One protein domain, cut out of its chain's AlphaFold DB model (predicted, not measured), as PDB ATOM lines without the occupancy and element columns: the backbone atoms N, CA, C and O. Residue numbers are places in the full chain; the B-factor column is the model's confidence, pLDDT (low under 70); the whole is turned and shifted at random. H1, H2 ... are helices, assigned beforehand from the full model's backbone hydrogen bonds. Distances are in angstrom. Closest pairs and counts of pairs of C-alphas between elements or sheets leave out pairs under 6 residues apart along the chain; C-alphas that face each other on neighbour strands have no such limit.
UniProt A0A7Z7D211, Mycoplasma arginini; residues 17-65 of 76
ATOM      1  N   SER A  17     -29.009  51.667 -28.279       97.56
ATOM      2  CA  SER A  17     -29.569  51.965 -26.960       97.56
ATOM      3  C   SER A  17     -30.887  51.218 -26.744       97.56
ATOM      4  O   SER A  17     -31.748  51.212 -27.631       97.56
ATOM      5  N   ALA A  18     -31.097  50.696 -25.534       96.69
ATOM      6  CA  ALA A  18     -32.392  50.192 -25.065       96.69
ATOM      7  C   ALA A  18     -33.465  51.287 -24.865       96.69
ATOM      8  O   ALA A  18     -34.647  50.965 -24.740       96.69
ATOM      9  N   ASN A  19     -33.072  52.569 -24.853       95.19
ATOM     10  CA  ASN A  19     -33.957  53.731 -24.733       95.19
ATOM     11  C   ASN A  19     -34.879  53.694 -23.494       95.19
ATOM     12  O   ASN A  19     -36.029  54.132 -23.554       95.19
ATOM     13  N   LEU A  20     -34.385  53.151 -22.376       97.00
ATOM     14  CA  LEU A  20     -35.107  53.112 -21.098       97.00
ATOM     15  C   LEU A  20     -34.868  54.382 -20.275       97.00
ATOM     16  O   LEU A  20     -35.738  54.793 -19.511       97.00
ATOM     17  N   LEU A  21     -33.691  54.992 -20.431       95.38
ATOM     18  CA  LEU A  21     -33.280  56.226 -19.764       95.38
ATOM     19  C   LEU A  21     -32.625  57.185 -20.768       95.38
ATOM     20  O   LEU A  21     -32.069  56.770 -21.786       95.38
ATOM     21  N   ASN A  22     -32.657  58.482 -20.455       94.44
ATOM     22  CA  ASN A  22     -31.969  59.497 -21.253       94.44
ATOM     23  C   ASN A  22     -30.452  59.263 -21.240       94.44
ATOM     24  O   ASN A  22     -29.876  59.013 -20.183       94.44
ATOM     25  N   ASN A  23     -29.810  59.412 -22.405       92.81
ATOM     26  CA  ASN A  23     -28.366  59.210 -22.601       92.81
ATOM     27  C   ASN A  23     -27.858  57.809 -22.203       92.81
ATOM     28  O   ASN A  23     -26.692  57.649 -21.854       92.81
ATOM     29  N   GLN A  24     -28.725  56.799 -22.265       96.38
ATOM     30  CA  GLN A  24     -28.352  55.397 -22.111       96.38
ATOM     31  C   GLN A  24     -27.836  54.848 -23.443       96.38
ATOM     32  O   GLN A  24     -28.509  55.009 -24.461       96.38
ATOM     33  N   TYR A  25     -26.697  54.160 -23.442       98.00
ATOM     34  CA  TYR A  25     -26.151  53.506 -24.632       98.00
ATOM     35  C   TYR A  25     -25.614  52.128 -24.280       98.00
ATOM     36  O   TYR A  25     -24.979  51.953 -23.241       98.00
ATOM     37  N   ASP A  26     -25.840  51.165 -25.168       98.00
ATOM     38  CA  ASP A  26     -25.593  49.755 -24.858       98.00
ATOM     39  C   ASP A  26     -24.108  49.493 -24.552       98.00
ATOM     40  O   ASP A  26     -23.780  48.827 -23.574       98.00
ATOM     41  N   GLU A  27     -23.188  50.067 -25.333       98.00
ATOM     42  CA  GLU A  27     -21.739  49.879 -25.146       98.00
ATOM     43  C   GLU A  27     -21.222  50.477 -23.828       98.00
ATOM     44  O   GLU A  27     -20.322  49.906 -23.207       98.00
ATOM     45  N   ASP A  28     -21.829  51.575 -23.359       97.38
ATOM     46  CA  ASP A  28     -21.476  52.202 -22.078       97.38
ATOM     47  C   ASP A  28     -21.906  51.308 -20.901       97.38
ATOM     48  O   ASP A  28     -21.171  51.149 -19.926       97.38
ATOM     49  N   GLU A  29     -23.075  50.666 -21.000       97.25
ATOM     50  CA  GLU A  29     -23.581  49.750 -19.970       97.25
ATOM     51  C   GLU A  29     -22.858  48.395 -19.972       97.25
ATOM     52  O   GLU A  29     -22.585  47.805 -18.918       97.25
ATOM     53  N   LEU A  30     -22.553  47.880 -21.164       97.25
ATOM     54  CA  LEU A  30     -21.854  46.611 -21.348       97.25
ATOM     55  C   LEU A  30     -20.376  46.722 -20.956       97.25
ATOM     56  O   LEU A  30     -19.820  45.769 -20.391       97.25
ATOM     57  N   GLY A  31     -19.762  47.885 -21.193       97.25
ATOM     58  CA  GLY A  31     -18.339  48.137 -20.979       97.25
ATOM     59  C   GLY A  31     -17.445  47.523 -22.059       97.25
ATOM     60  O   GLY A  31     -16.306  47.166 -21.763       97.25
ATOM     61  N   PHE A  32     -17.982  47.328 -23.265       97.88
ATOM     62  CA  PHE A  32     -17.268  46.914 -24.476       97.88
ATOM     63  C   PHE A  32     -18.090  47.284 -25.716       97.88
ATOM     64  O   PHE A  32     -19.314  47.417 -25.632       97.88
ATOM     65  N   THR A  33     -17.422  47.431 -26.860       97.94
ATOM     66  CA  THR A  33     -18.078  47.765 -28.131       97.94
ATOM     67  C   THR A  33     -18.676  46.536 -28.812       97.94
ATOM     68  O   THR A  33     -18.288  45.393 -28.544       97.94
ATOM     69  N   TYR A  34     -19.606  46.758 -29.741       97.06
ATOM     70  CA  TYR A  34     -20.113  45.680 -30.595       97.06
ATOM     71  C   TYR A  34     -19.015  45.067 -31.471       97.06
ATOM     72  O   TYR A  34     -19.021  43.857 -31.669       97.06
ATOM     73  N   GLU A  35     -18.046  45.865 -31.921       96.38
ATOM     74  CA  GLU A  35     -16.884  45.385 -32.680       96.38
ATOM     75  C   GLU A  35     -16.037  44.409 -31.851       96.38
ATOM     76  O   GLU A  35     -15.789  43.285 -32.281       96.38
ATOM     77  N   GLN A  36     -15.702  44.771 -30.608       97.25
ATOM     78  CA  GLN A  36     -14.975  43.882 -29.696       97.25
ATOM     79  C   GLN A  36     -15.749  42.585 -29.407       97.25
ATOM     80  O   GLN A  36     -15.163  41.515 -29.236       97.25
ATOM     81  N   PHE A  37     -17.081  42.661 -29.330       97.56
ATOM     82  CA  PHE A  37     -17.920  41.482 -29.143       97.56
ATOM     83  C   PHE A  37     -17.949  40.580 -30.385       97.56
ATOM     84  O   PHE A  37     -17.881  39.357 -30.243       97.56
ATOM     85  N   GLU A  38     -18.016  41.158 -31.587       96.62
ATOM     86  CA  GLU A  38     -17.927  40.420 -32.852       96.62
ATOM     87  C   GLU A  38     -16.573  39.720 -32.999       96.62
ATOM     88  O   GLU A  38     -16.536  38.521 -33.294       96.62
ATOM     89  N   GLU A  39     -15.470  40.416 -32.710       96.81
ATOM     90  CA  GLU A  39     -14.130  39.825 -32.677       96.81
ATOM     91  C   GLU A  39     -14.070  38.624 -31.731       96.81
ATOM     92  O   GLU A  39     -13.608  37.555 -32.129       96.81
ATOM     93  N   TYR A  40     -14.613  38.759 -30.517       97.12
ATOM     94  CA  TYR A  40     -14.631  37.686 -29.525       97.12
ATOM     95  C   TYR A  40     -15.453  36.470 -29.980       97.12
ATOM     96  O   TYR A  40     -15.110  35.328 -29.654       97.12
ATOM     97  N   ILE A  41     -16.560  36.692 -30.699       96.19
ATOM     98  CA  ILE A  41     -17.380  35.609 -31.262       96.19
ATOM     99  C   ILE A  41     -16.601  34.852 -32.339       96.19
ATOM    100  O   ILE A  41     -16.657  33.620 -32.363       96.19
ATOM    101  N   LEU A  42     -15.902  35.574 -33.219       96.19
ATOM    102  CA  LEU A  42     -15.114  34.988 -34.303       96.19
ATOM    103  C   LEU A  42     -13.891  34.237 -33.771       96.19
ATOM    104  O   LEU A  42     -13.614  33.118 -34.201       96.19
ATOM    105  N   ASP A  43     -13.169  34.847 -32.837       94.44
ATOM    106  CA  ASP A  43     -11.997  34.275 -32.191       94.44
ATOM    107  C   ASP A  43     -11.801  34.881 -30.795       94.44
ATOM    108  O   ASP A  43     -11.438  36.044 -30.617       94.44
ATOM    109  N   LYS A  44     -11.962  34.038 -29.774       87.31
ATOM    110  CA  LYS A  44     -11.877  34.436 -28.363       87.31
ATOM    111  C   LYS A  44     -10.495  34.953 -27.950       87.31
ATOM    112  O   LYS A  44     -10.390  35.487 -26.846       87.31
ATOM    113  N   TYR A  45      -9.464  34.750 -28.772       90.25
ATOM    114  CA  TYR A  45      -8.097  35.211 -28.530       90.25
ATOM    115  C   TYR A  45      -7.757  36.526 -29.248       90.25
ATOM    116  O   TYR A  45      -6.690  37.077 -28.994       90.25
ATOM    117  N   LYS A  46      -8.641  37.040 -30.119       89.50
ATOM    118  CA  LYS A  46      -8.423  38.310 -30.837       89.50
ATOM    119  C   LYS A  46      -8.818  39.552 -30.048       89.50
ATOM    120  O   LYS A  46      -8.376  40.642 -30.381       89.50
ATOM    121  N   THR A  47      -9.611  39.387 -28.999       93.44
ATOM    122  CA  THR A  47     -10.083  40.487 -28.155       93.44
ATOM    123  C   THR A  47      -9.267  40.572 -26.868       93.44
ATOM    124  O   THR A  47      -8.812  39.554 -26.344       93.44
ATOM    125  N   GLU A  48      -9.126  41.780 -26.316       95.12
ATOM    126  CA  GLU A  48      -8.460  41.994 -25.031       95.12
ATOM    127  C   GLU A  48      -9.003  41.082 -23.919       95.12
ATOM    128  O   GLU A  48     -10.210  40.855 -23.780       95.12
ATOM    129  N   GLU A  49      -8.104  40.589 -23.066       96.00
ATOM    130  CA  GLU A  49      -8.452  39.625 -22.020       96.00
ATOM    131  C   GLU A  49      -9.495  40.178 -21.031       96.00
ATOM    132  O   GLU A  49     -10.372  39.448 -20.560       96.00
ATOM    133  N   THR A  50      -9.429  41.474 -20.724       96.62
ATOM    134  CA  THR A  50     -10.372  42.195 -19.854       96.62
ATOM    135  C   THR A  50     -11.794  42.149 -20.418       96.62
ATOM    136  O   THR A  50     -12.735  41.767 -19.711       96.62
ATOM    137  N   VAL A  51     -11.941  42.446 -21.708       97.69
ATOM    138  CA  VAL A  51     -13.208  42.399 -22.440       97.69
ATOM    139  C   VAL A  51     -13.709  40.958 -22.553       97.69
ATOM    140  O   VAL A  51     -14.857  40.671 -22.207       97.69
ATOM    141  N   ALA A  52     -12.841  40.007 -22.909       97.62
ATOM    142  CA  ALA A  52     -13.194  38.588 -22.974       97.62
ATOM    143  C   ALA A  52     -13.699  38.048 -21.618       97.62
ATOM    144  O   ALA A  52     -14.684  37.300 -21.558       97.62
ATOM    145  N   LYS A  53     -13.067  38.445 -20.503       97.62
ATOM    146  CA  LYS A  53     -13.522  38.120 -19.138       97.62
ATOM    147  C   LYS A  53     -14.895  38.726 -18.846       97.62
ATOM    148  O   LYS A  53     -15.761  38.018 -18.325       97.62
ATOM    149  N   LYS A  54     -15.124  39.992 -19.211       97.94
ATOM    150  CA  LYS A  54     -16.418  40.673 -19.037       97.94
ATOM    151  C   LYS A  54     -17.532  39.973 -19.820       97.94
ATOM    152  O   LYS A  54     -18.574  39.669 -19.235       97.94
ATOM    153  N   ILE A  55     -17.295  39.635 -21.089       98.06
ATOM    154  CA  ILE A  55     -18.256  38.913 -21.937       98.06
ATOM    155  C   ILE A  55     -18.610  37.555 -21.314       98.06
ATOM    156  O   ILE A  55     -19.789  37.240 -21.141       98.06
ATOM    157  N   LYS A  56     -17.609  36.762 -20.901       97.50
ATOM    158  CA  LYS A  56     -17.833  35.464 -20.230       97.50
ATOM    159  C   LYS A  56     -18.638  35.615 -18.940       97.50
ATOM    160  O   LYS A  56     -19.555  34.831 -18.692       97.50
ATOM    161  N   PHE A  57     -18.320  36.626 -18.133       98.19
ATOM    162  CA  PHE A  57     -19.036  36.915 -16.896       98.19
ATOM    163  C   PHE A  57     -20.513  37.244 -17.153       98.19
ATOM    164  O   PHE A  57     -21.390  36.627 -16.544       98.19
ATOM    165  N   LEU A  58     -20.807  38.162 -18.080       98.00
ATOM    166  CA  LEU A  58     -22.182  38.538 -18.426       98.00
ATOM    167  C   LEU A  58     -22.958  37.370 -19.041       98.00
ATOM    168  O   LEU A  58     -24.125  37.157 -18.697       98.00
ATOM    169  N   ASN A  59     -22.314  36.575 -19.899       97.62
ATOM    170  CA  ASN A  59     -22.917  35.376 -20.467       97.62
ATOM    171  C   ASN A  59     -23.327  34.398 -19.354       97.62
ATOM    172  O   ASN A  59     -24.499  34.032 -19.279       97.62
ATOM    173  N   LYS A  60     -22.422  34.072 -18.422       98.12
ATOM    174  CA  LYS A  60     -22.728  33.198 -17.279       98.12
ATOM    175  C   LYS A  60     -23.833  33.770 -16.384       98.12
ATOM    176  O   LYS A  60     -24.755  33.049 -16.014       98.12
ATOM    177  N   LYS A  61     -23.781  35.067 -16.065       98.25
ATOM    178  CA  LYS A  61     -24.784  35.743 -15.219       98.25
ATOM    179  C   LYS A  61     -26.193  35.681 -15.819       98.25
ATOM    180  O   LYS A  61     -27.174  35.597 -15.086       98.25
ATOM    181  N   THR A  62     -26.302  35.716 -17.145       97.88
ATOM    182  CA  THR A  62     -27.581  35.750 -17.877       97.88
ATOM    183  C   THR A  62     -28.031  34.390 -18.405       97.88
ATOM    184  O   THR A  62     -28.970  34.328 -19.192       97.88
ATOM    185  N   ASP A  63     -27.395  33.297 -17.988       97.75
ATOM    186  CA  ASP A  63     -27.683  31.942 -18.474       97.75
ATOM    187  C   ASP A  63     -29.161  31.538 -18.326       97.75
ATOM    188  O   ASP A  63     -29.759  30.983 -19.245       97.75
ATOM    189  N   HIS A  64     -29.801  31.949 -17.229       97.00
ATOM    190  CA  HIS A  64     -31.231  31.743 -16.987       97.00
ATOM    191  C   HIS A  64     -32.148  32.404 -18.034       97.00
ATOM    192  O   HIS A  64     -33.270  31.949 -18.212       97.00
ATOM    193  N   LYS A  65     -31.694  33.442 -18.754       97.06
ATOM    194  CA  LYS A  65     -32.476  34.085 -19.828       97.06
ATOM    195  C   LYS A  65     -32.550  33.231 -21.099       97.06
ATOM    196  O   LYS A  65     -33.354  33.524 -21.975       97.06
TER     197      LYS A  65
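What this domain is: This is residues 17 to 65 of the 76 residues of a protein of Mycoplasma arginini (UniProt A0A7Z7D211). The model is a loose L: H3, the longest helix, makes one arm, and the other runs from the loop of residues 19 to 24 through little H1 to H2, nearly at right angles to H3. Residues 19 to 24 and 59 to 65 stick out at the two ends. The printed part has 49 residues with three named helices, H1, H2, H3 in chain order, and no named strand: all helix. It is only just loose, close to compact, with a radius of gyration of the C-alphas of 11.9 A, and spans 35 by 25 by 16 A.

Where its parts are: Find C-alpha 49 at (-8.452, 39.625, -22.020); from there H3, residues 49 to 61, runs 18.1 A to C-alpha 61 at (-24.784, 35.743, -15.219). H2, residues 34 to 42, measures 12.4 A, and H1, residues 26 to 30, 6.0 A.

How they stand to each other: Look at Tyr 40 and Ala 52, whose C-alphas, 6.8 A apart, are the closest of H2 and H3. These helices only just touch, with 3 pairs of C-alphas within 8 A, H3 with residues 51 to 55 alone, and stand about perpendicular, at 84 degrees. H1 is close to H2 but not clearly touching; their closest C-alphas, Glu 27 and Tyr 34, are 7.1 A apart. H1 and H3 are only just apart, closest 8.4 A. In H1, H2 and H3 every O i to N i+4 pair is within hydrogen-bond range.

The domain as a whole: The C-alphas of Asn 22 and Tyr 45, the two farthest apart, are 34.8 A apart. The printed part has no cut, no link is long, and no printed residue is under 70 in pLDDT.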